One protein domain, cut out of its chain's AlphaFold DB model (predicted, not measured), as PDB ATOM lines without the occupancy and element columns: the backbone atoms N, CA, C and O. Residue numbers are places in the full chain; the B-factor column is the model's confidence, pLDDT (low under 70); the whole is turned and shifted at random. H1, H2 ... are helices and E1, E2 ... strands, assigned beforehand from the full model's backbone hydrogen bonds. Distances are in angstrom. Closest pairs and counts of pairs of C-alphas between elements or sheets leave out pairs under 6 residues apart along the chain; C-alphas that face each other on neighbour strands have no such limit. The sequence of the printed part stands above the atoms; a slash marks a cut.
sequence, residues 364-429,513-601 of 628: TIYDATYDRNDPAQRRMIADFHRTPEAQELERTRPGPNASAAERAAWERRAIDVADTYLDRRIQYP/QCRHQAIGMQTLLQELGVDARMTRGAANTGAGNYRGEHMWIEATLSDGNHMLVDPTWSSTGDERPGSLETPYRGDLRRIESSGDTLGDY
ATOM      1  N   THR A 364      34.151 -24.452 -16.208       89.81
ATOM      2  CA  THR A 364      35.203 -25.425 -15.911       89.81
ATOM      3  C   THR A 364      36.526 -24.930 -16.473       89.81
ATOM      4  O   THR A 364      36.636 -24.638 -17.667       89.81
ATOM      5  N   ILE A 365      37.534 -24.846 -15.608       87.75
ATOM      6  CA  ILE A 365      38.905 -24.483 -15.950       87.75
ATOM      7  C   ILE A 365      39.786 -25.643 -15.503       87.75
ATOM      8  O   ILE A 365      39.918 -25.914 -14.312       87.75
ATOM      9  N   TYR A 366      40.349 -26.349 -16.486       88.69
ATOM     10  CA  TYR A 366      40.983 -27.656 -16.298       88.69
ATOM     11  C   TYR A 366      40.014 -28.664 -15.649       88.69
ATOM     12  O   TYR A 366      38.998 -29.014 -16.243       88.69
ATOM     13  N   ASP A 367      40.344 -29.124 -14.455       91.00
ATOM     14  CA  ASP A 367      39.664 -30.079 -13.583       91.00
ATOM     15  C   ASP A 367      38.870 -29.390 -12.459       91.00
ATOM     16  O   ASP A 367      38.219 -30.053 -11.658       91.00
ATOM     17  N   ALA A 368      38.868 -28.060 -12.387       95.00
ATOM     18  CA  ALA A 368      38.086 -27.325 -11.400       95.00
ATOM     19  C   ALA A 368      36.868 -26.658 -12.044       95.00
ATOM     20  O   ALA A 368      36.965 -25.959 -13.054       95.00
ATOM     21  N   THR A 369      35.702 -26.862 -11.441       96.00
ATOM     22  CA  THR A 369      34.446 -26.230 -11.851       96.00
ATOM     23  C   THR A 369      34.028 -25.183 -10.829       96.00
ATOM     24  O   THR A 369      34.013 -25.433  -9.626       96.00
ATOM     25  N   TYR A 370      33.662 -24.006 -11.313       95.62
ATOM     26  CA  TYR A 370      32.958 -23.003 -10.536       95.62
ATOM     27  C   TYR A 370      31.454 -23.273 -10.629       95.62
ATOM     28  O   TYR A 370      30.865 -23.267 -11.709       95.62
ATOM     29  N   ASP A 371      30.814 -23.471  -9.486       95.81
ATOM     30  CA  ASP A 371      29.363 -23.503  -9.347       95.81
ATOM     31  C   ASP A 371      28.987 -22.862  -8.013       95.81
ATOM     32  O   ASP A 371      29.150 -23.452  -6.944       95.81
ATOM     33  N   ARG A 372      28.441 -21.644  -8.068       93.44
ATOM     34  CA  ARG A 372      28.059 -20.891  -6.869       93.44
ATOM     35  C   ARG A 372      26.968 -21.583  -6.042       93.44
ATOM     36  O   ARG A 372      26.723 -21.191  -4.903       93.44
ATOM     37  N   ASN A 373      26.243 -22.541  -6.626       95.12
ATOM     38  CA  ASN A 373      25.185 -23.274  -5.939       95.12
ATOM     39  C   ASN A 373      25.722 -24.513  -5.210       95.12
ATOM     40  O   ASN A 373      25.043 -25.026  -4.309       95.12
ATOM     41  N   ASP A 374      26.934 -24.960  -5.548       97.50
ATOM     42  CA  ASP A 374      27.570 -26.104  -4.913       97.50
ATOM     43  C   ASP A 374      27.732 -25.858  -3.396       97.50
ATOM     44  O   ASP A 374      28.159 -24.775  -2.967       97.50
ATOM     45  N   PRO A 375      27.342 -26.816  -2.533       98.00
ATOM     46  CA  PRO A 375      27.459 -26.651  -1.090       98.00
ATOM     47  C   PRO A 375      28.891 -26.402  -0.598       98.00
ATOM     48  O   PRO A 375      29.058 -25.622   0.339       98.00
ATOM     49  N   ALA A 376      29.903 -27.037  -1.197       97.69
ATOM     50  CA  ALA A 376      31.298 -26.863  -0.808       97.69
ATOM     51  C   ALA A 376      31.802 -25.467  -1.193       97.69
ATOM     52  O   ALA A 376      32.436 -24.798  -0.376       97.69
ATOM     53  N   GLN A 377      31.443 -24.963  -2.380       97.62
ATOM     54  CA  GLN A 377      31.810 -23.599  -2.781       97.62
ATOM     55  C   GLN A 377      31.186 -22.546  -1.865       97.62
ATOM     56  O   GLN A 377      31.863 -21.621  -1.416       97.62
ATOM     57  N   ARG A 378      29.900 -22.701  -1.531       97.62
ATOM     58  CA  ARG A 378      29.221 -21.787  -0.600       97.62
ATOM     59  C   ARG A 378      29.838 -21.820   0.791       97.62
ATOM     60  O   ARG A 378      29.924 -20.772   1.425       97.62
ATOM     61  N   ARG A 379      30.276 -22.992   1.267       98.12
ATOM     62  CA  ARG A 379      31.020 -23.099   2.530       98.12
ATOM     63  C   ARG A 379      32.365 -22.392   2.443       98.12
ATOM     64  O   ARG A 379      32.639 -21.590   3.322       98.12
ATOM     65  N   MET A 380      33.132 -22.579   1.368       97.81
ATOM     66  CA  MET A 380      34.393 -21.860   1.150       97.81
ATOM     67  C   MET A 380      34.206 -20.333   1.197       97.81
ATOM     68  O   MET A 380      34.967 -19.656   1.883       97.81
ATOM     69  N   ILE A 381      33.194 -19.794   0.510       97.69
ATOM     70  CA  ILE A 381      32.896 -18.350   0.505       97.69
ATOM     71  C   ILE A 381      32.420 -17.884   1.891       97.69
ATOM     72  O   ILE A 381      32.868 -16.859   2.402       97.69
ATOM     73  N   ALA A 382      31.536 -18.646   2.542       97.69
ATOM     74  CA  ALA A 382      31.058 -18.313   3.881       97.69
ATOM     75  C   ALA A 382      32.186 -18.340   4.926       97.69
ATOM     76  O   ALA A 382      32.224 -17.477   5.799       97.69
ATOM     77  N   ASP A 383      33.095 -19.309   4.842       98.00
ATOM     78  CA  ASP A 383      34.253 -19.431   5.726       98.00
ATOM     79  C   ASP A 383      35.220 -18.260   5.520       98.00
ATOM     80  O   ASP A 383      35.662 -17.671   6.507       98.00
ATOM     81  N   PHE A 384      35.452 -17.840   4.270       98.06
ATOM     82  CA  PHE A 384      36.199 -16.620   3.954       98.06
ATOM     83  C   PHE A 384      35.599 -15.390   4.652       98.06
ATOM     84  O   PHE A 384      36.291 -14.723   5.421       98.06
ATOM     85  N   HIS A 385      34.296 -15.134   4.485       97.38
ATOM     86  CA  HIS A 385      33.616 -13.993   5.115       97.38
ATOM     87  C   HIS A 385      33.557 -14.056   6.651       97.38
ATOM     88  O   HIS A 385      33.290 -13.042   7.298       97.38
ATOM     89  N   ARG A 386      33.783 -15.227   7.260       97.88
ATOM     90  CA  ARG A 386      33.876 -15.371   8.723       97.88
ATOM     91  C   ARG A 386      35.263 -15.056   9.275       97.88
ATOM     92  O   ARG A 386      35.384 -14.929  10.492       97.88
ATOM     93  N   THR A 387      36.290 -14.941   8.434       97.94
ATOM     94  CA  THR A 387      37.625 -14.559   8.911       97.94
ATOM     95  C   THR A 387      37.607 -13.128   9.469       97.94
ATOM     96  O   THR A 387      36.944 -12.260   8.889       97.94
ATOM     97  N   PRO A 388      38.314 -12.842  10.581       98.19
ATOM     98  CA  PRO A 388      38.414 -11.482  11.116       98.19
ATOM     99  C   PRO A 388      38.919 -10.472  10.079       98.19
ATOM    100  O   PRO A 388      38.436  -9.343  10.018       98.19
ATOM    101  N   GLU A 389      39.863 -10.888   9.232       97.31
ATOM    102  CA  GLU A 389      40.444 -10.064   8.179       97.31
ATOM    103  C   GLU A 389      39.411  -9.688   7.102       97.31
ATOM    104  O   GLU A 389      39.340  -8.519   6.721       97.31
ATOM    105  N   ALA A 390      38.561 -10.626   6.659       96.56
ATOM    106  CA  ALA A 390      37.495 -10.338   5.695       96.56
ATOM    107  C   ALA A 390      36.362  -9.494   6.300       96.56
ATOM    108  O   ALA A 390      35.824  -8.611   5.633       96.56
ATOM    109  N   GLN A 391      36.011  -9.713   7.572       97.81
ATOM    110  CA  GLN A 391      35.026  -8.879   8.271       97.81
ATOM    111  C   GLN A 391      35.502  -7.428   8.387       97.81
ATOM    112  O   GLN A 391      34.733  -6.492   8.164       97.81
ATOM    113  N   GLU A 392      36.782  -7.237   8.702       97.50
ATOM    114  CA  GLU A 392      37.402  -5.917   8.749       97.50
ATOM    115  C   GLU A 392      37.494  -5.273   7.359       97.50
ATOM    116  O   GLU A 392      37.237  -4.074   7.211       97.50
ATOM    117  N   LEU A 393      37.826  -6.061   6.333       95.94
ATOM    118  CA  LEU A 393      37.833  -5.615   4.945       95.94
ATOM    119  C   LEU A 393      36.450  -5.094   4.526       95.94
ATOM    120  O   LEU A 393      36.351  -3.990   4.000       95.94
ATOM    121  N   GLU A 394      35.380  -5.836   4.807       93.19
ATOM    122  CA  GLU A 394      34.005  -5.420   4.499       93.19
ATOM    123  C   GLU A 394      33.578  -4.182   5.305       93.19
ATOM    124  O   GLU A 394      32.979  -3.257   4.759       93.19
ATOM    125  N   ARG A 395      33.953  -4.094   6.590       96.06
ATOM    126  CA  ARG A 395      33.683  -2.913   7.434       96.06
ATOM    127  C   ARG A 395      34.372  -1.649   6.916       96.06
ATOM    128  O   ARG A 395      33.860  -0.547   7.103       96.06
ATOM    129  N   THR A 396      35.541  -1.812   6.302       95.81
ATOM    130  CA  THR A 396      36.343  -0.724   5.726       95.81
ATOM    131  C   THR A 396      36.124  -0.556   4.226       95.81
ATOM    132  O   THR A 396      36.849   0.219   3.600       95.81
ATOM    133  N   ARG A 397      35.117  -1.232   3.646       93.75
ATOM    134  CA  ARG A 397      34.778  -1.092   2.229       93.75
ATOM    135  C   ARG A 397      34.468   0.375   1.914       93.75
ATOM    136  O   ARG A 397      33.570   0.955   2.532       93.75
ATOM    137  N   PRO A 398      35.191   0.989   0.963       84.81
ATOM    138  CA  PRO A 398      34.991   2.383   0.630       84.81
ATOM    139  C   PRO A 398      33.569   2.624   0.123       84.81
ATOM    140  O   PRO A 398      33.021   1.848  -0.663       84.81
ATOM    141  N   GLY A 399      32.961   3.714   0.590       76.12
ATOM    142  CA  GLY A 399      31.629   4.116   0.157       76.12
ATOM    143  C   GLY A 399      31.589   4.529  -1.321       76.12
ATOM    144  O   GLY A 399      32.628   4.679  -1.968       76.12
ATOM    145  N   PRO A 400      30.390   4.790  -1.872       71.00
ATOM    146  CA  PRO A 400      30.224   5.179  -3.273       71.00
ATOM    147  C   PRO A 400      31.004   6.439  -3.681       71.00
ATOM    148  O   PRO A 400      31.290   6.575  -4.865       71.00
ATOM    149  N   ASN A 401      31.398   7.279  -2.719       74.19
ATOM    150  CA  ASN A 401      32.081   8.559  -2.933       74.19
ATOM    151  C   ASN A 401      33.602   8.476  -2.682       74.19
ATOM    152  O   ASN A 401      34.281   9.501  -2.667       74.19
ATOM    153  N   ALA A 402      34.134   7.279  -2.404       73.31
ATOM    154  CA  ALA A 402      35.563   7.087  -2.188       73.31
ATOM    155  C   ALA A 402      36.352   7.376  -3.466       73.31
ATOM    156  O   ALA A 402      35.935   6.977  -4.561       73.31
ATOM    157  N   SER A 403      37.499   8.032  -3.309       80.25
ATOM    158  CA  SER A 403      38.438   8.304  -4.394       80.25
ATOM    159  C   SER A 403      38.992   7.012  -5.002       80.25
ATOM    160  O   SER A 403      39.001   5.954  -4.369       80.25
ATOM    161  N   ALA A 404      39.504   7.107  -6.230       76.62
ATOM    162  CA  ALA A 404      40.196   6.006  -6.897       76.62
ATOM    163  C   ALA A 404      41.328   5.418  -6.033       76.62
ATOM    164  O   ALA A 404      41.438   4.203  -5.913       76.62
ATOM    165  N   ALA A 405      42.105   6.273  -5.359       84.06
ATOM    166  CA  ALA A 405      43.198   5.851  -4.484       84.06
ATOM    167  C   ALA A 405      42.709   5.102  -3.230       84.06
ATOM    168  O   ALA A 405      43.289   4.086  -2.858       84.06
ATOM    169  N   GLU A 406      41.629   5.563  -2.587       85.25
ATOM    170  CA  GLU A 406      41.043   4.870  -1.426       85.25
ATOM    171  C   GLU A 406      40.486   3.494  -1.809       85.25
ATOM    172  O   GLU A 406      40.643   2.528  -1.061       85.25
ATOM    173  N   ARG A 407      39.867   3.385  -2.989       84.75
ATOM    174  CA  ARG A 407      39.386   2.103  -3.519       84.75
ATOM    175  C   ARG A 407      40.522   1.171  -3.891       84.75
ATOM    176  O   ARG A 407      40.491   0.031  -3.457       84.75
ATOM    177  N   ALA A 408      41.545   1.667  -4.583       83.88
ATOM    178  CA  ALA A 408      42.723   0.880  -4.927       83.88
ATOM    179  C   ALA A 408      43.437   0.359  -3.674       83.88
ATOM    180  O   ALA A 408      43.838  -0.799  -3.626       83.88
ATOM    181  N   ALA A 409      43.542   1.178  -2.621       92.56
ATOM    182  CA  ALA A 409      44.084   0.741  -1.336       92.56
ATOM    183  C   ALA A 409      43.239  -0.377  -0.698       92.56
ATOM    184  O   ALA A 409      43.787  -1.337  -0.155       92.56
ATOM    185  N   TRP A 410      41.909  -0.283  -0.782       95.75
ATOM    186  CA  TRP A 410      41.021  -1.351  -0.324       95.75
ATOM    187  C   TRP A 410      41.112  -2.613  -1.193       95.75
ATOM    188  O   TRP A 410      41.147  -3.707  -0.644       95.75
ATOM    189  N   GLU A 411      41.201  -2.489  -2.517       93.00
ATOM    190  CA  GLU A 411      41.336  -3.612  -3.457       93.00
ATOM    191  C   GLU A 411      42.656  -4.365  -3.261       93.00
ATOM    192  O   GLU A 411      42.645  -5.592  -3.214       93.00
ATOM    193  N   ARG A 412      43.774  -3.655  -3.050       94.50
ATOM    194  CA  ARG A 412      45.061  -4.257  -2.648       94.50
ATOM    195  C   ARG A 412      44.898  -5.088  -1.379       94.50
ATOM    196  O   ARG A 412      45.262  -6.257  -1.341       94.50
ATOM    197  N   ARG A 413      44.246  -4.516  -0.362       96.06
ATOM    198  CA  ARG A 413      43.957  -5.230   0.887       96.06
ATOM    199  C   ARG A 413      43.025  -6.423   0.662       96.06
ATOM    200  O   ARG A 413      43.199  -7.452   1.303       96.06
ATOM    201  N   ALA A 414      42.038  -6.302  -0.224       95.69
ATOM    202  CA  ALA A 414      41.119  -7.381  -0.568       95.69
ATOM    203  C   ALA A 414      41.853  -8.564  -1.210       95.69
ATOM    204  O   ALA A 414      41.621  -9.711  -0.829       95.69
ATOM    205  N   ILE A 415      42.777  -8.263  -2.121       95.31
ATOM    206  CA  ILE A 415      43.697  -9.214  -2.743       95.31
ATOM    207  C   ILE A 415      44.551  -9.916  -1.686       95.31
ATOM    208  O   ILE A 415      44.535 -11.143  -1.636       95.31
ATOM    209  N   ASP A 416      45.205  -9.168  -0.796       94.44
ATOM    210  CA  ASP A 416      46.064  -9.739   0.252       94.44
ATOM    211  C   ASP A 416      45.287 -10.638   1.231       94.44
ATOM    212  O   ASP A 416      45.784 -11.668   1.694       94.44
ATOM    213  N   VAL A 417      44.047 -10.259   1.565       95.81
ATOM    214  CA  VAL A 417      43.170 -11.034   2.457       95.81
ATOM    215  C   VAL A 417      42.680 -12.315   1.775       95.81
ATOM    216  O   VAL A 417      42.673 -13.370   2.412       95.81
ATOM    217  N   ALA A 418      42.305 -12.249   0.494       96.25
ATOM    218  CA  ALA A 418      41.927 -13.426  -0.289       96.25
ATOM    219  C   ALA A 418      43.108 -14.395  -0.464       96.25
ATOM    220  O   ALA A 418      42.943 -15.596  -0.249       96.25
ATOM    221  N   ASP A 419      44.295 -13.871  -0.777       94.62
ATOM    222  CA  ASP A 419      45.542 -14.632  -0.888       94.62
ATOM    223  C   ASP A 419      45.889 -15.334   0.434       94.62
ATOM    224  O   ASP A 419      46.007 -16.555   0.491       94.62
ATOM    225  N   THR A 420      45.910 -14.587   1.543       93.25
ATOM    226  CA  THR A 420      46.193 -15.140   2.880       93.25
ATOM    227  C   THR A 420      45.194 -16.228   3.286       93.25
ATOM    228  O   THR A 420      45.563 -17.200   3.950       93.25
ATOM    229  N   TYR A 421      43.914 -16.069   2.938       96.31
ATOM    230  CA  TYR A 421      42.909 -17.096   3.203       96.31
ATOM    231  C   TYR A 421      43.186 -18.372   2.404       96.31
ATOM    232  O   TYR A 421      43.133 -19.462   2.975       96.31
ATOM    233  N   LEU A 422      43.492 -18.246   1.111       95.56
ATOM    234  CA  LEU A 422      43.743 -19.393   0.241       95.56
ATOM    235  C   LEU A 422      45.046 -20.103   0.580       95.56
ATOM    236  O   LEU A 422      45.020 -21.326   0.637       95.56
ATOM    237  N   ASP A 423      46.112 -19.378   0.914       91.38
ATOM    238  CA  ASP A 423      47.358 -19.954   1.433       91.38
ATOM    239  C   ASP A 423      47.068 -20.854   2.644       91.38
ATOM    240  O   ASP A 423      47.405 -22.033   2.676       91.38
ATOM    241  N   ARG A 424      46.294 -20.368   3.620       94.06
ATOM    242  CA  ARG A 424      45.907 -21.180   4.789       94.06
ATOM    243  C   ARG A 424      44.985 -22.352   4.441       94.06
ATOM    244  O   ARG A 424      44.913 -23.307   5.216       94.06
ATOM    245  N   ARG A 425      44.222 -22.261   3.348       95.75
ATOM    246  CA  ARG A 425      43.132 -23.196   3.045       95.75
ATOM    247  C   ARG A 425      43.492 -24.258   2.020       95.75
ATOM    248  O   ARG A 425      42.922 -25.336   2.110       95.75
ATOM    249  N   ILE A 426      44.371 -23.975   1.066       95.62
ATOM    250  CA  ILE A 426      44.730 -24.854  -0.048       95.62
ATOM    251  C   ILE A 426      46.250 -24.890  -0.156       95.62
ATOM    252  O   ILE A 426      46.875 -23.950  -0.632       95.62
ATOM    253  N   GLN A 427      46.838 -26.008   0.247       93.62
ATOM    254  CA  GLN A 427      48.271 -26.257   0.152       93.62
ATOM    255  C   GLN A 427      48.597 -27.085  -1.090       93.62
ATOM    256  O   GLN A 427      47.728 -27.754  -1.653       93.62
ATOM    257  N   TYR A 428      49.851 -27.065  -1.536       92.19
ATOM    258  CA  TYR A 428      50.245 -27.941  -2.638       92.19
ATOM    259  C   TYR A 428      50.128 -29.414  -2.230       92.19
ATOM    260  O   TYR A 428      50.529 -29.778  -1.122       92.19
ATOM    261  N   PRO A 429      49.592 -30.281  -3.107       92.62
ATOM    262  CA  PRO A 429      49.624 -31.710  -2.860       92.62
ATOM    263  C   PRO A 429      51.075 -32.202  -2.889       92.62
ATOM    264  O   PRO A 429      51.880 -31.750  -3.704       92.62
ATOM    265  N   GLN A 513      46.749 -27.451  -6.681       93.62
ATOM    266  CA  GLN A 513      47.839 -26.846  -7.458       93.62
ATOM    267  C   GLN A 513      47.550 -25.369  -7.791       93.62
ATOM    268  O   GLN A 513      46.483 -24.846  -7.454       93.62
ATOM    269  N   CYS A 514      48.463 -24.710  -8.517       93.19
ATOM    270  CA  CYS A 514      48.360 -23.295  -8.902       93.19
ATOM    271  C   CYS A 514      47.019 -22.905  -9.505       93.19
ATOM    272  O   CYS A 514      46.419 -21.913  -9.100       93.19
ATOM    273  N   ARG A 515      46.508 -23.716 -10.430       93.62
ATOM    274  CA  ARG A 515      45.217 -23.469 -11.073       93.62
ATOM    275  C   ARG A 515      44.049 -23.482 -10.086       93.62
ATOM    276  O   ARG A 515      43.166 -22.644 -10.204       93.62
ATOM    277  N   HIS A 516      44.055 -24.364  -9.084       96.44
ATOM    278  CA  HIS A 516      42.991 -24.415  -8.076       96.44
ATOM    279  C   HIS A 516      43.027 -23.165  -7.202       96.44
ATOM    280  O   HIS A 516      42.001 -22.526  -7.003       96.44
ATOM    281  N   GLN A 517      44.212 -22.760  -6.753       95.88
ATOM    282  CA  GLN A 517      44.370 -21.556  -5.941       95.88
ATOM    283  C   GLN A 517      44.005 -20.288  -6.731       95.88
ATOM    284  O   GLN A 517      43.269 -19.452  -6.219       95.88
ATOM    285  N   ALA A 518      44.392 -20.188  -8.007       95.12
ATOM    286  CA  ALA A 518      43.982 -19.091  -8.887       95.12
ATOM    287  C   ALA A 518      42.458 -19.046  -9.102       95.12
ATOM    288  O   ALA A 518      41.855 -17.984  -8.984       95.12
ATOM    289  N   ILE A 519      41.795 -20.183  -9.342       96.00
ATOM    290  CA  ILE A 519      40.326 -20.236  -9.482       96.00
ATOM    291  C   ILE A 519      39.635 -19.865  -8.163       96.00
ATOM    292  O   ILE A 519      38.640 -19.135  -8.170       96.00
ATOM    293  N   GLY A 520      40.168 -20.326  -7.028       97.00
ATOM    294  CA  GLY A 520      39.715 -19.922  -5.698       97.00
ATOM    295  C   GLY A 520      39.848 -18.415  -5.497       97.00
ATOM    296  O   GLY A 520      38.902 -17.768  -5.054       97.00
ATOM    297  N   MET A 521      40.975 -17.831  -5.904       97.06
ATOM    298  CA  MET A 521      41.229 -16.399  -5.775       97.06
ATOM    299  C   MET A 521      40.304 -15.583  -6.669       97.06
ATOM    300  O   MET A 521      39.651 -14.666  -6.181       97.06
ATOM    301  N   GLN A 522      40.159 -15.964  -7.939       95.75
ATOM    302  CA  GLN A 522      39.205 -15.339  -8.854       95.75
ATOM    303  C   GLN A 522      37.776 -15.406  -8.300       95.75
ATOM    304  O   GLN A 522      37.041 -14.429  -8.394       95.75
ATOM    305  N   THR A 523      37.393 -16.530  -7.682       96.25
ATOM    306  CA  THR A 523      36.086 -16.681  -7.023       96.25
ATOM    307  C   THR A 523      35.910 -15.642  -5.916       96.25
ATOM    308  O   THR A 523      34.932 -14.902  -5.932       96.25
ATOM    309  N   LEU A 524      36.860 -15.540  -4.982       97.00
ATOM    310  CA  LEU A 524      36.764 -14.601  -3.859       97.00
ATOM    311  C   LEU A 524      36.823 -13.135  -4.313       97.00
ATOM    312  O   LEU A 524      36.056 -12.311  -3.822       97.00
ATOM    313  N   LEU A 525      37.686 -12.801  -5.274       95.38
ATOM    314  CA  LEU A 525      37.788 -11.446  -5.821       95.38
ATOM    315  C   LEU A 525      36.521 -11.036  -6.577       95.38
ATOM    316  O   LEU A 525      36.072  -9.899  -6.433       95.38
ATOM    317  N   GLN A 526      35.900 -11.968  -7.306       91.56
ATOM    318  CA  GLN A 526      34.610 -11.745  -7.954       91.56
ATOM    319  C   GLN A 526      33.499 -11.486  -6.925       91.56
ATOM    320  O   GLN A 526      32.713 -10.559  -7.120       91.56
ATOM    321  N   GLU A 527      33.460 -12.229  -5.812       92.50
ATOM    322  CA  GLU A 527      32.525 -11.969  -4.700       92.50
ATOM    323  C   GLU A 527      32.770 -10.601  -4.039       92.50
ATOM    324  O   GLU A 527      31.833  -9.911  -3.634       92.50
ATOM    325  N   LEU A 528      34.031 -10.164  -3.967       92.25
ATOM    326  CA  LEU A 528      34.408  -8.858  -3.423       92.25
ATOM    327  C   LEU A 528      34.195  -7.695  -4.407       92.25
ATOM    328  O   LEU A 528      34.250  -6.539  -3.981       92.25
ATOM    329  N   GLY A 529      33.934  -7.977  -5.687       87.38
ATOM    330  CA  GLY A 529      33.772  -6.978  -6.745       87.38
ATOM    331  C   GLY A 529      35.085  -6.390  -7.278       87.38
ATOM    332  O   GLY A 529      35.056  -5.364  -7.960       87.38
ATOM    333  N   VAL A 530      36.224  -7.022  -6.982       88.50
ATOM    334  CA  VAL A 530      37.541  -6.613  -7.492       88.50
ATOM    335  C   VAL A 530      37.663  -7.060  -8.947       88.50
ATOM    336  O   VAL A 530      37.368  -8.212  -9.270       88.50
ATOM    337  N   ASP A 531      38.072  -6.156  -9.843       83.94
ATOM    338  CA  ASP A 531      38.310  -6.534 -11.236       83.94
ATOM    339  C   ASP A 531      39.624  -7.300 -11.363       83.94
ATOM    340  O   ASP A 531      40.718  -6.743 -11.263       83.94
ATOM    341  N   ALA A 532      39.490  -8.603 -11.565       89.00
ATOM    342  CA  ALA A 532      40.599  -9.522 -11.676       89.00
ATOM    343  C   ALA A 532      40.388 -10.488 -12.837       89.00
ATOM    344  O   ALA A 532      39.252 -10.808 -13.212       89.00
ATOM    345  N   ARG A 533      41.499 -10.956 -13.397       87.31
ATOM    346  CA  ARG A 533      41.529 -11.980 -14.425       87.31
ATOM    347  C   ARG A 533      42.591 -13.023 -14.169       87.31
ATOM    348  O   ARG A 533      43.685 -12.713 -13.712       87.31
ATOM    349  N   MET A 534      42.296 -14.263 -14.532       88.31
ATOM    350  CA  MET A 534      43.303 -15.320 -14.534       88.31
ATOM    351  C   MET A 534      44.202 -15.188 -15.761       88.31
ATOM    352  O   MET A 534      43.723 -15.033 -16.884       88.31
ATOM    353  N   THR A 535      45.505 -15.307 -15.549       84.25
ATOM    354  CA  THR A 535      46.505 -15.389 -16.614       84.25
ATOM    355  C   THR A 535      47.379 -16.622 -16.416       84.25
ATOM    356  O   THR A 535      47.423 -17.197 -15.328       84.25
ATOM    357  N   ARG A 536      48.059 -17.057 -17.477       79.94
ATOM    358  CA  ARG A 536      48.944 -18.225 -17.467       79.94
ATOM    359  C   ARG A 536      50.244 -17.936 -18.204       79.94
ATOM    360  O   ARG A 536      50.297 -17.046 -19.050       79.94
ATOM    361  N   GLY A 537      51.269 -18.731 -17.935       78.19
ATOM    362  CA  GLY A 537      52.566 -18.596 -18.594       78.19
ATOM    363  C   GLY A 537      53.640 -19.443 -17.929       78.19
ATOM    364  O   GLY A 537      53.354 -20.267 -17.068       78.19
ATOM    365  N   ALA A 538      54.884 -19.263 -18.354       73.69
ATOM    366  CA  ALA A 538      56.012 -20.044 -17.860       73.69
ATOM    367  C   ALA A 538      56.429 -19.631 -16.436       73.69
ATOM    368  O   ALA A 538      56.780 -18.478 -16.206       73.69
ATOM    369  N   ALA A 539      56.478 -20.571 -15.489       75.19
ATOM    370  CA  ALA A 539      57.143 -20.366 -14.203       75.19
ATOM    371  C   ALA A 539      58.656 -20.557 -14.362       75.19
ATOM    372  O   ALA A 539      59.210 -21.617 -14.067       75.19
ATOM    373  N   ASN A 540      59.347 -19.532 -14.851       68.38
ATOM    374  CA  ASN A 540      60.802 -19.574 -14.951       68.38
ATOM    375  C   ASN A 540      61.458 -19.339 -13.576       68.38
ATOM    376  O   ASN A 540      60.972 -18.552 -12.761       68.38
ATOM    377  N   THR A 541      62.589 -19.994 -13.294       63.72
ATOM    378  CA  THR A 541      63.433 -19.635 -12.138       63.72
ATOM    379  C   THR A 541      63.977 -18.211 -12.295       63.72
ATOM    380  O   THR A 541      63.990 -17.659 -13.393       63.72
ATOM    381  N   GLY A 542      64.527 -17.624 -11.224       53.19
ATOM    382  CA  GLY A 542      65.287 -16.366 -11.331       53.19
ATOM    383  C   GLY A 542      66.486 -16.440 -12.294       53.19
ATOM    384  O   GLY A 542      66.957 -15.409 -12.756       53.19
ATOM    385  N   ALA A 543      66.944 -17.650 -12.641       66.31
ATOM    386  CA  ALA A 543      67.981 -17.904 -13.643       66.31
ATOM    387  C   ALA A 543      67.427 -18.151 -15.066       66.31
ATOM    388  O   ALA A 543      68.195 -18.479 -15.964       66.31
ATOM    389  N   GLY A 544      66.111 -18.028 -15.281       63.44
ATOM    390  CA  GLY A 544      65.464 -18.216 -16.584       63.44
ATOM    391  C   GLY A 544      65.149 -19.669 -16.961       63.44
ATOM    392  O   GLY A 544      64.698 -19.916 -18.075       63.44
ATOM    393  N   ASN A 545      65.349 -20.640 -16.063       63.41
ATOM    394  CA  ASN A 545      65.052 -22.045 -16.363       63.41
ATOM    395  C   ASN A 545      63.546 -22.308 -16.283       63.41
ATOM    396  O   ASN A 545      62.935 -22.036 -15.249       63.41
ATOM    397  N   TYR A 546      62.979 -22.898 -17.334       70.81
ATOM    398  CA  TYR A 546      61.573 -23.299 -17.383       70.81
ATOM    399  C   TYR A 546      61.250 -24.374 -16.337       70.81
ATOM    400  O   TYR A 546      61.880 -25.433 -16.333       70.81
ATOM    401  N   ARG A 547      60.264 -24.123 -15.462       70.88
ATOM    402  CA  ARG A 547      59.779 -25.105 -14.466       70.88
ATOM    403  C   ARG A 547      58.400 -25.680 -14.786       70.88
ATOM    404  O   ARG A 547      57.921 -26.521 -14.033       70.88
ATOM    405  N   GLY A 548      57.770 -25.230 -15.865       75.94
ATOM    406  CA  GLY A 548      56.401 -25.596 -16.217       75.94
ATOM    407  C   GLY A 548      55.509 -24.383 -16.452       75.94
ATOM    408  O   GLY A 548      55.933 -23.236 -16.296       75.94
ATOM    409  N   GLU A 549      54.266 -24.656 -16.839       80.56
ATOM    410  CA  GLU A 549      53.213 -23.646 -16.895       80.56
ATOM    411  C   GLU A 549      52.693 -23.344 -15.485       80.56
ATOM    412  O   GLU A 549      52.651 -24.214 -14.615       80.56
ATOM    413  N   HIS A 550      52.268 -22.104 -15.272       85.50
ATOM    414  CA  HIS A 550      51.734 -21.615 -14.011       85.50
ATOM    415  C   HIS A 550      50.592 -20.635 -14.251       85.50
ATOM    416  O   HIS A 550      50.463 -20.084 -15.347       85.50
ATOM    417  N   MET A 551      49.750 -20.446 -13.236       87.75
ATOM    418  CA  MET A 551      48.606 -19.538 -13.281       87.75
ATOM    419  C   MET A 551      48.735 -18.440 -12.230       87.75
ATOM    420  O   MET A 551      49.088 -18.711 -11.087       87.75
ATOM    421  N   TRP A 552      48.377 -17.221 -12.623       88.19
ATOM    422  CA  TRP A 552      48.365 -16.028 -11.781       88.19
ATOM    423  C   TRP A 552      47.015 -15.322 -11.869       88.19
ATOM    424  O   TRP A 552      46.208 -15.590 -12.763       88.19
ATOM    425  N   ILE A 553      46.811 -14.366 -10.969       92.06
ATOM    426  CA  ILE A 553      45.739 -13.383 -11.048       92.06
ATOM    427  C   ILE A 553      46.326 -12.031 -11.430       92.06
ATOM    428  O   ILE A 553      47.251 -11.546 -10.791       92.06
ATOM    429  N   GLU A 554      45.774 -11.402 -12.456       88.00
ATOM    430  CA  GLU A 554      45.991  -9.987 -12.725       88.00
ATOM    431  C   GLU A 554      44.798  -9.196 -12.228       88.00
ATOM    432  O   GLU A 554      43.681  -9.449 -12.669       88.00
ATOM    433  N   ALA A 555      45.019  -8.223 -11.355       86.12
ATOM    434  CA  ALA A 555      43.985  -7.291 -10.938       86.12
ATOM    435  C   ALA A 555      44.243  -5.913 -11.541       86.12
ATOM    436  O   ALA A 555      45.379  -5.430 -11.539       86.12
ATOM    437  N   THR A 556      43.187  -5.279 -12.038       81.62
ATOM    438  CA  THR A 556      43.210  -3.860 -12.398       81.62
ATOM    439  C   THR A 556      42.563  -3.094 -11.261       81.62
ATOM    440  O   THR A 556      41.401  -3.319 -10.928       81.62
ATOM    441  N   LEU A 557      43.333  -2.209 -10.644       83.00
ATOM    442  CA  LEU A 557      42.882  -1.425  -9.510       83.00
ATOM    443  C   LEU A 557      42.179  -0.148  -9.964       83.00
ATOM    444  O   LEU A 557      42.368   0.362 -11.069       83.00
ATOM    445  N   SER A 558      41.416   0.419  -9.043       81.44
ATOM    446  CA  SER A 558      40.642   1.644  -9.203       81.44
ATOM    447  C   SER A 558      41.465   2.878  -9.575       81.44
ATOM    448  O   SER A 558      40.920   3.825 -10.134       81.44
ATOM    449  N   ASP A 559      42.756   2.899  -9.242       77.38
ATOM    450  CA  ASP A 559      43.699   3.973  -9.575       77.38
ATOM    451  C   ASP A 559      44.389   3.765 -10.938       77.38
ATOM    452  O   ASP A 559      45.249   4.561 -11.316       77.38
ATOM    453  N   GLY A 560      44.009   2.717 -11.677       73.38
ATOM    454  CA  GLY A 560      44.590   2.335 -12.961       73.38
ATOM    455  C   GLY A 560      45.874   1.511 -12.850       73.38
ATOM    456  O   GLY A 560      46.423   1.114 -13.876       73.38
ATOM    457  N   ASN A 561      46.370   1.234 -11.640       78.38
ATOM    458  CA  ASN A 561      47.509   0.338 -11.470       78.38
ATOM    459  C   ASN A 561      47.099  -1.118 -11.710       78.38
ATOM    460  O   ASN A 561      45.989  -1.537 -11.387       78.38
ATOM    461  N   HIS A 562      48.037  -1.912 -12.219       79.19
ATOM    462  CA  HIS A 562      47.870  -3.352 -12.377       79.19
ATOM    463  C   HIS A 562      48.683  -4.100 -11.322       79.19
ATOM    464  O   HIS A 562      49.812  -3.717 -11.007       79.19
ATOM    465  N   MET A 563      48.125  -5.188 -10.801       85.12
ATOM    466  CA  MET A 563      48.806  -6.113  -9.898       85.12
ATOM    467  C   MET A 563      48.830  -7.505 -10.502       85.12
ATOM    468  O   MET A 563      47.805  -7.979 -10.975       85.12
ATOM    469  N   LEU A 564      49.982  -8.169 -10.428       83.00
ATOM    470  CA  LEU A 564      50.109  -9.593 -10.705       83.00
ATOM    471  C   LEU A 564      50.277 -10.310  -9.367       83.00
ATOM    472  O   LEU A 564      51.187  -9.995  -8.600       83.00
ATOM    473  N   VAL A 565      49.398 -11.260  -9.094       88.62
ATOM    474  CA  VAL A 565      49.330 -11.988  -7.834       88.62
ATOM    475  C   VAL A 565      49.520 -13.466  -8.116       88.62
ATOM    476  O   VAL A 565      48.840 -14.047  -8.963       88.62
ATOM    477  N   ASP A 566      50.469 -14.065  -7.407       90.44
ATOM    478  CA  ASP A 566      50.699 -15.500  -7.419       90.44
ATOM    479  C   ASP A 566      50.153 -16.100  -6.121       90.44
ATOM    480  O   ASP A 566      50.826 -15.988  -5.094       90.44
ATOM    481  N   PRO A 567      48.972 -16.746  -6.139       89.81
ATOM    482  CA  PRO A 567      48.369 -17.255  -4.913       89.81
ATOM    483  C   PRO A 567      49.128 -18.440  -4.293       89.81
ATOM    484  O   PRO A 567      48.733 -18.937  -3.246       89.81
ATOM    485  N   THR A 568      50.207 -18.912  -4.934       83.81
ATOM    486  CA  THR A 568      50.907 -20.155  -4.577       83.81
ATOM    487  C   THR A 568      52.233 -19.977  -3.849       83.81
ATOM    488  O   THR A 568      52.743 -20.924  -3.240       83.81
ATOM    489  N   TRP A 569      52.833 -18.788  -3.930       65.88
ATOM    490  CA  TRP A 569      54.222 -18.567  -3.510       65.88
ATOM    491  C   TRP A 569      54.411 -18.302  -2.016       65.88
ATOM    492  O   TRP A 569      55.529 -18.423  -1.511       65.88
ATOM    493  N   SER A 570      53.333 -18.027  -1.285       61.22
ATOM    494  CA  SER A 570      53.337 -17.822   0.170       61.22
ATOM    495  C   SER A 570      53.699 -19.083   0.973       61.22
ATOM    496  O   SER A 570      54.206 -18.965   2.090       61.22
ATOM    497  N   SER A 571      53.565 -20.273   0.377       48.28
ATOM    498  CA  SER A 571      53.851 -21.571   1.010       48.28
ATOM    499  C   SER A 571      55.343 -21.885   1.244       48.28
ATOM    500  O   SER A 571      55.661 -22.866   1.915       48.28
ATOM    501  N   THR A 572      56.282 -21.076   0.730       46.19
ATOM    502  CA  THR A 572      57.723 -21.430   0.714       46.19
ATOM    503  C   THR A 572      58.569 -20.917   1.888       46.19
ATOM    504  O   THR A 572      59.769 -21.169   1.921       46.19
ATOM    505  N   GLY A 573      57.970 -20.286   2.902       41.22
ATOM    506  CA  GLY A 573      58.606 -20.086   4.218       41.22
ATOM    507  C   GLY A 573      59.696 -19.008   4.328       41.22
ATOM    508  O   GLY A 573      59.936 -18.543   5.441       41.22
ATOM    509  N   ASP A 574      60.279 -18.540   3.225       41.19
ATOM    510  CA  ASP A 574      61.269 -17.457   3.221       41.19
ATOM    511  C   ASP A 574      60.643 -16.154   2.694       41.19
ATOM    512  O   ASP A 574      60.137 -16.105   1.578       41.19
ATOM    513  N   GLU A 575      60.639 -15.120   3.547       42.16
ATOM    514  CA  GLU A 575      60.289 -13.713   3.278       42.16
ATOM    515  C   GLU A 575      59.150 -13.484   2.275       42.16
ATOM    516  O   GLU A 575      59.408 -13.320   1.091       42.16
ATOM    517  N   ARG A 576      57.897 -13.380   2.750       44.31
ATOM    518  CA  ARG A 576      56.736 -12.971   1.936       44.31
ATOM    519  C   ARG A 576      57.080 -11.742   1.070       44.31
ATOM    520  O   ARG A 576      57.011 -10.626   1.597       44.31
ATOM    521  N   PRO A 577      57.316 -11.868  -0.250       44.44
ATOM    522  CA  PRO A 577      57.183 -10.745  -1.153       44.44
ATOM    523  C   PRO A 577      55.678 -10.677  -1.430       44.44
ATOM    524  O   PRO A 577      55.200 -11.105  -2.478       44.44
ATOM    525  N   GLY A 578      54.913 -10.282  -0.405       43.06
ATOM    526  CA  GLY A 578      53.484 -10.030  -0.531       43.06
ATOM    527  C   GLY A 578      53.297  -8.995  -1.625       43.06
ATOM    528  O   GLY A 578      54.044  -8.023  -1.638       43.06
ATOM    529  N   SER A 579      52.381  -9.284  -2.549       47.38
ATOM    530  CA  SER A 579      52.079  -8.485  -3.734       47.38
ATOM    531  C   SER A 579      53.310  -7.920  -4.448       47.38
ATOM    532  O   SER A 579      53.943  -6.927  -4.098       47.38
ATOM    533  N   LEU A 580      53.624  -8.544  -5.569       47.06
ATOM    534  CA  LEU A 580      54.567  -8.033  -6.537       47.06
ATOM    535  C   LEU A 580      54.006  -6.723  -7.159       47.06
ATOM    536  O   LEU A 580      53.484  -6.717  -8.269       47.06
ATOM    537  N   GLU A 581      54.094  -5.593  -6.443       43.12
ATOM    538  CA  GLU A 581      53.617  -4.268  -6.887       43.12
ATOM    539  C   GLU A 581      54.515  -3.653  -7.982       43.12
ATOM    540  O   GLU A 581      54.153  -2.658  -8.607       43.12
ATOM    541  N   THR A 582      55.691  -4.237  -8.240       34.62
ATOM    542  CA  THR A 582      56.742  -3.672  -9.108       34.62
ATOM    543  C   THR A 582      57.231  -4.505 -10.323       34.62
ATOM    544  O   THR A 582      57.931  -3.919 -11.155       34.62
ATOM    545  N   PRO A 583      56.928  -5.806 -10.548       41.41
ATOM    546  CA  PRO A 583      57.588  -6.583 -11.603       41.41
ATOM    547  C   PRO A 583      57.057  -6.356 -13.011       41.41
ATOM    548  O   PRO A 583      57.705  -6.815 -13.951       41.41
ATOM    549  N   TYR A 584      55.960  -5.615 -13.202       37.06
ATOM    550  CA  TYR A 584      55.471  -5.302 -14.552       37.06
ATOM    551  C   TYR A 584      56.532  -4.631 -15.439       37.06
ATOM    552  O   TYR A 584      56.432  -4.693 -16.659       37.06
ATOM    553  N   ARG A 585      57.570  -4.013 -14.855       32.28
ATOM    554  CA  ARG A 585      58.653  -3.369 -15.614       32.28
ATOM    555  C   ARG A 585      59.920  -4.204 -15.814       32.28
ATOM    556  O   ARG A 585      60.771  -3.758 -16.576       32.28
ATOM    557  N   GLY A 586      60.081  -5.363 -15.170       31.55
ATOM    558  CA  GLY A 586      61.383  -6.048 -15.168       31.55
ATOM    559  C   GLY A 586      61.390  -7.566 -15.030       31.55
ATOM    560  O   GLY A 586      62.471  -8.149 -15.082       31.55
ATOM    561  N   ASP A 587      60.244  -8.230 -14.860       40.34
ATOM    562  CA  ASP A 587      60.259  -9.677 -14.660       40.34
ATOM    563  C   ASP A 587      60.321 -10.457 -15.983       40.34
ATOM    564  O   ASP A 587      59.308 -10.790 -16.597       40.34
ATOM    565  N   LEU A 588      61.551 -10.787 -16.393       36.31
ATOM    566  CA  LEU A 588      61.872 -11.675 -17.519       36.31
ATOM    567  C   LEU A 588      61.297 -13.101 -17.365       36.31
ATOM    568  O   LEU A 588      61.427 -13.914 -18.281       36.31
ATOM    569  N   ARG A 589      60.677 -13.443 -16.223       43.72
ATOM    570  CA  ARG A 589      60.046 -14.753 -15.998       43.72
ATOM    571  C   ARG A 589      58.684 -14.890 -16.679       43.72
ATOM    572  O   ARG A 589      58.244 -16.015 -16.879       43.72
ATOM    573  N   ARG A 590      58.047 -13.790 -17.088       39.28
ATOM    574  CA  ARG A 590      56.762 -13.807 -17.798       39.28
ATOM    575  C   ARG A 590      56.976 -13.795 -19.312       39.28
ATOM    576  O   ARG A 590      57.307 -12.768 -19.893       39.28
ATOM    577  N   ILE A 591      56.714 -14.929 -19.958       38.38
ATOM    578  CA  ILE A 591      56.376 -14.963 -21.386       38.38
ATOM    579  C   ILE A 591      54.850 -15.001 -21.446       38.38
ATOM    580  O   ILE A 591      54.247 -16.022 -21.118       38.38
ATOM    581  N   GLU A 592      54.222 -13.879 -21.806       35.81
ATOM    582  CA  GLU A 592      52.802 -13.883 -22.162       35.81
ATOM    583  C   GLU A 592      52.626 -14.766 -23.399       35.81
ATOM    584  O   GLU A 592      53.229 -14.492 -24.439       35.81
ATOM    585  N   SER A 593      51.799 -15.813 -23.318       32.19
ATOM    586  CA  SER A 593      51.254 -16.385 -24.551       32.19
ATOM    587  C   SER A 593      50.202 -15.393 -25.043       32.19
ATOM    588  O   SER A 593      49.130 -15.223 -24.460       32.19
ATOM    589  N   SER A 594      50.575 -14.599 -26.045       26.80
ATOM    590  CA  SER A 594      49.702 -13.582 -26.615       26.80
ATOM    591  C   SER A 594      48.487 -14.261 -27.257       26.80
ATOM    592  O   SER A 594      48.596 -14.805 -28.351       26.80
ATOM    593  N   GLY A 595      47.329 -14.203 -26.597       36.69
ATOM    594  CA  GLY A 595      46.031 -14.341 -27.266       36.69
ATOM    595  C   GLY A 595      45.419 -15.738 -27.394       36.69
ATOM    596  O   GLY A 595      44.569 -15.921 -28.264       36.69
ATOM    597  N   ASP A 596      45.750 -16.707 -26.540       38.81
ATOM    598  CA  ASP A 596      45.123 -18.031 -26.640       38.81
ATOM    599  C   ASP A 596      43.770 -18.066 -25.917       38.81
ATOM    600  O   ASP A 596      43.679 -18.200 -24.696       38.81
ATOM    601  N   THR A 597      42.685 -17.960 -26.681       43.69
ATOM    602  CA  THR A 597      41.342 -18.228 -26.160       43.69
ATOM    603  C   THR A 597      41.253 -19.660 -25.609       43.69
ATOM    604  O   THR A 597      41.870 -20.590 -26.132       43.69
ATOM    605  N   LEU A 598      40.411 -19.884 -24.591       42.91
ATOM    606  CA  LEU A 598      40.058 -21.219 -24.061       42.91
ATOM    607  C   LEU A 598      39.679 -22.241 -25.165       42.91
ATOM    608  O   LEU A 598      39.829 -23.451 -24.982       42.91
ATOM    609  N   GLY A 599      39.202 -21.763 -26.324       40.53
ATOM    610  CA  GLY A 599      38.894 -22.575 -27.503       40.53
ATOM    611  C   GLY A 599      40.125 -23.114 -28.244       40.53
ATOM    612  O   GLY A 599      40.097 -24.253 -28.711       40.53
ATOM    613  N   ASP A 600      41.218 -22.355 -28.306       46.56
ATOM    614  CA  ASP A 600      42.475 -22.786 -28.931       46.56
ATOM    615  C   ASP A 600      43.247 -23.774 -28.067       46.56
ATOM    616  O   ASP A 600      43.847 -24.709 -28.591       46.56
ATOM    617  N   TYR A 601      43.126 -23.680 -26.744       44.94
ATOM    618  CA  TYR A 601      43.687 -24.677 -25.834       44.94
ATOM    619  C   TYR A 601      43.021 -26.054 -25.981       44.94
ATOM    620  O   TYR A 601      43.710 -27.073 -25.988       44.94
TER     621      TYR A 601
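This is residues 364 to 429 and 513 to 601 of the 628 residues of the protein "EF-hand domain-containing protein" of Deltaproteobacteria bacterium RBG_16_71_12 (UniProt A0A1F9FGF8). A small, twisted sheet of three strands, E2, E3 and E4, has two helices, H3 and H4, packed over one face. H2 packs on H3, H1 lies close to H2, H3 and H4, and a long unnamed stretch, residues 573 to 597, leads from little H5 to H6, the element farthest from the mean of the C-alphas. The printed part has 155 residues, in order E1 H1 H2 H3 H4 E2 E3 E4 H5 H6; the sheet runs E2 E3 E4, antiparallel, and the class is mixed, helices and strands. It is compact, with a radius of gyration of the C-alphas of 15.8 A and spans of 44 by 36 by 36 A.

Begin at C-alpha 532, (40.599, -9.522, -11.676), where E2 starts; it runs 22.8 A to residue 540 and bends by 59 degrees at 537. E3, residues 546 to 556, runs 27.2 A and bends by 66 degrees at 549; E4 is residues 562 to 565. Find H3 from C-alpha 404, (40.196, 6.006, -6.897), 31.0 A to residue 425. H4 is residues 514 to 528, 20.8 A; H1 is 375 to 386, 16.3 A; H2 is 388 to 395. E1 is residues 368 to 370, H5 is 569 to 572, and H6 is 598 to 601, ending at C-alpha 601, (43.687, -24.677, -25.834).

Look first at E2, E3 and E4, a meander, each strand the antiparallel neighbour of the one before; both pairs are hairpins. N 535 and O 552 are 2.9 A apart, N 555 and O 563 2.8 A, within hydrogen-bond range. In two layers, the sheet and the helices on one face of it, H4 runs along the strands at a height over the sheet of 9.0 A, and H3, on the same face at a height of 10.2 A, runs only just along them, its line and that of E3 standing at 27 degrees on the local plane. H3 and H4 touch at a steep tilt of 44 degrees, opposite ways; their closest C-alphas, of Ala 418 and Met 521, are 6.3 A apart. H2 and H3 form a helical hairpin and touch at Glu 389 and Val 417, whose C-alphas, the closest, are 6.4 A apart. H1 is close to but not clearly touching H4; the closest C-alphas, of Ile 381 and Leu 524, are 6.9 A apart. The closest C-alphas of E1 and H4, of Ala 368 and His 516, are 6.6 A apart; E1 pairs with no named strand. H5 and H6 are apart. Each O i to N i+4 pair is within hydrogen-bond range in H1, H2, H3 and H4; H5 and H6 are too short for one.

The C-alphas farthest apart, of Asn 401 and Asn 545, are 46.9 A apart. Residues 430 to 512 are not printed; C-alphas 429 and 513 are 6.9 A apart across the cut. The link from H5 to H6 is long. The model's pLDDT is under 70 at residues 540 to 545 and 569 to 601.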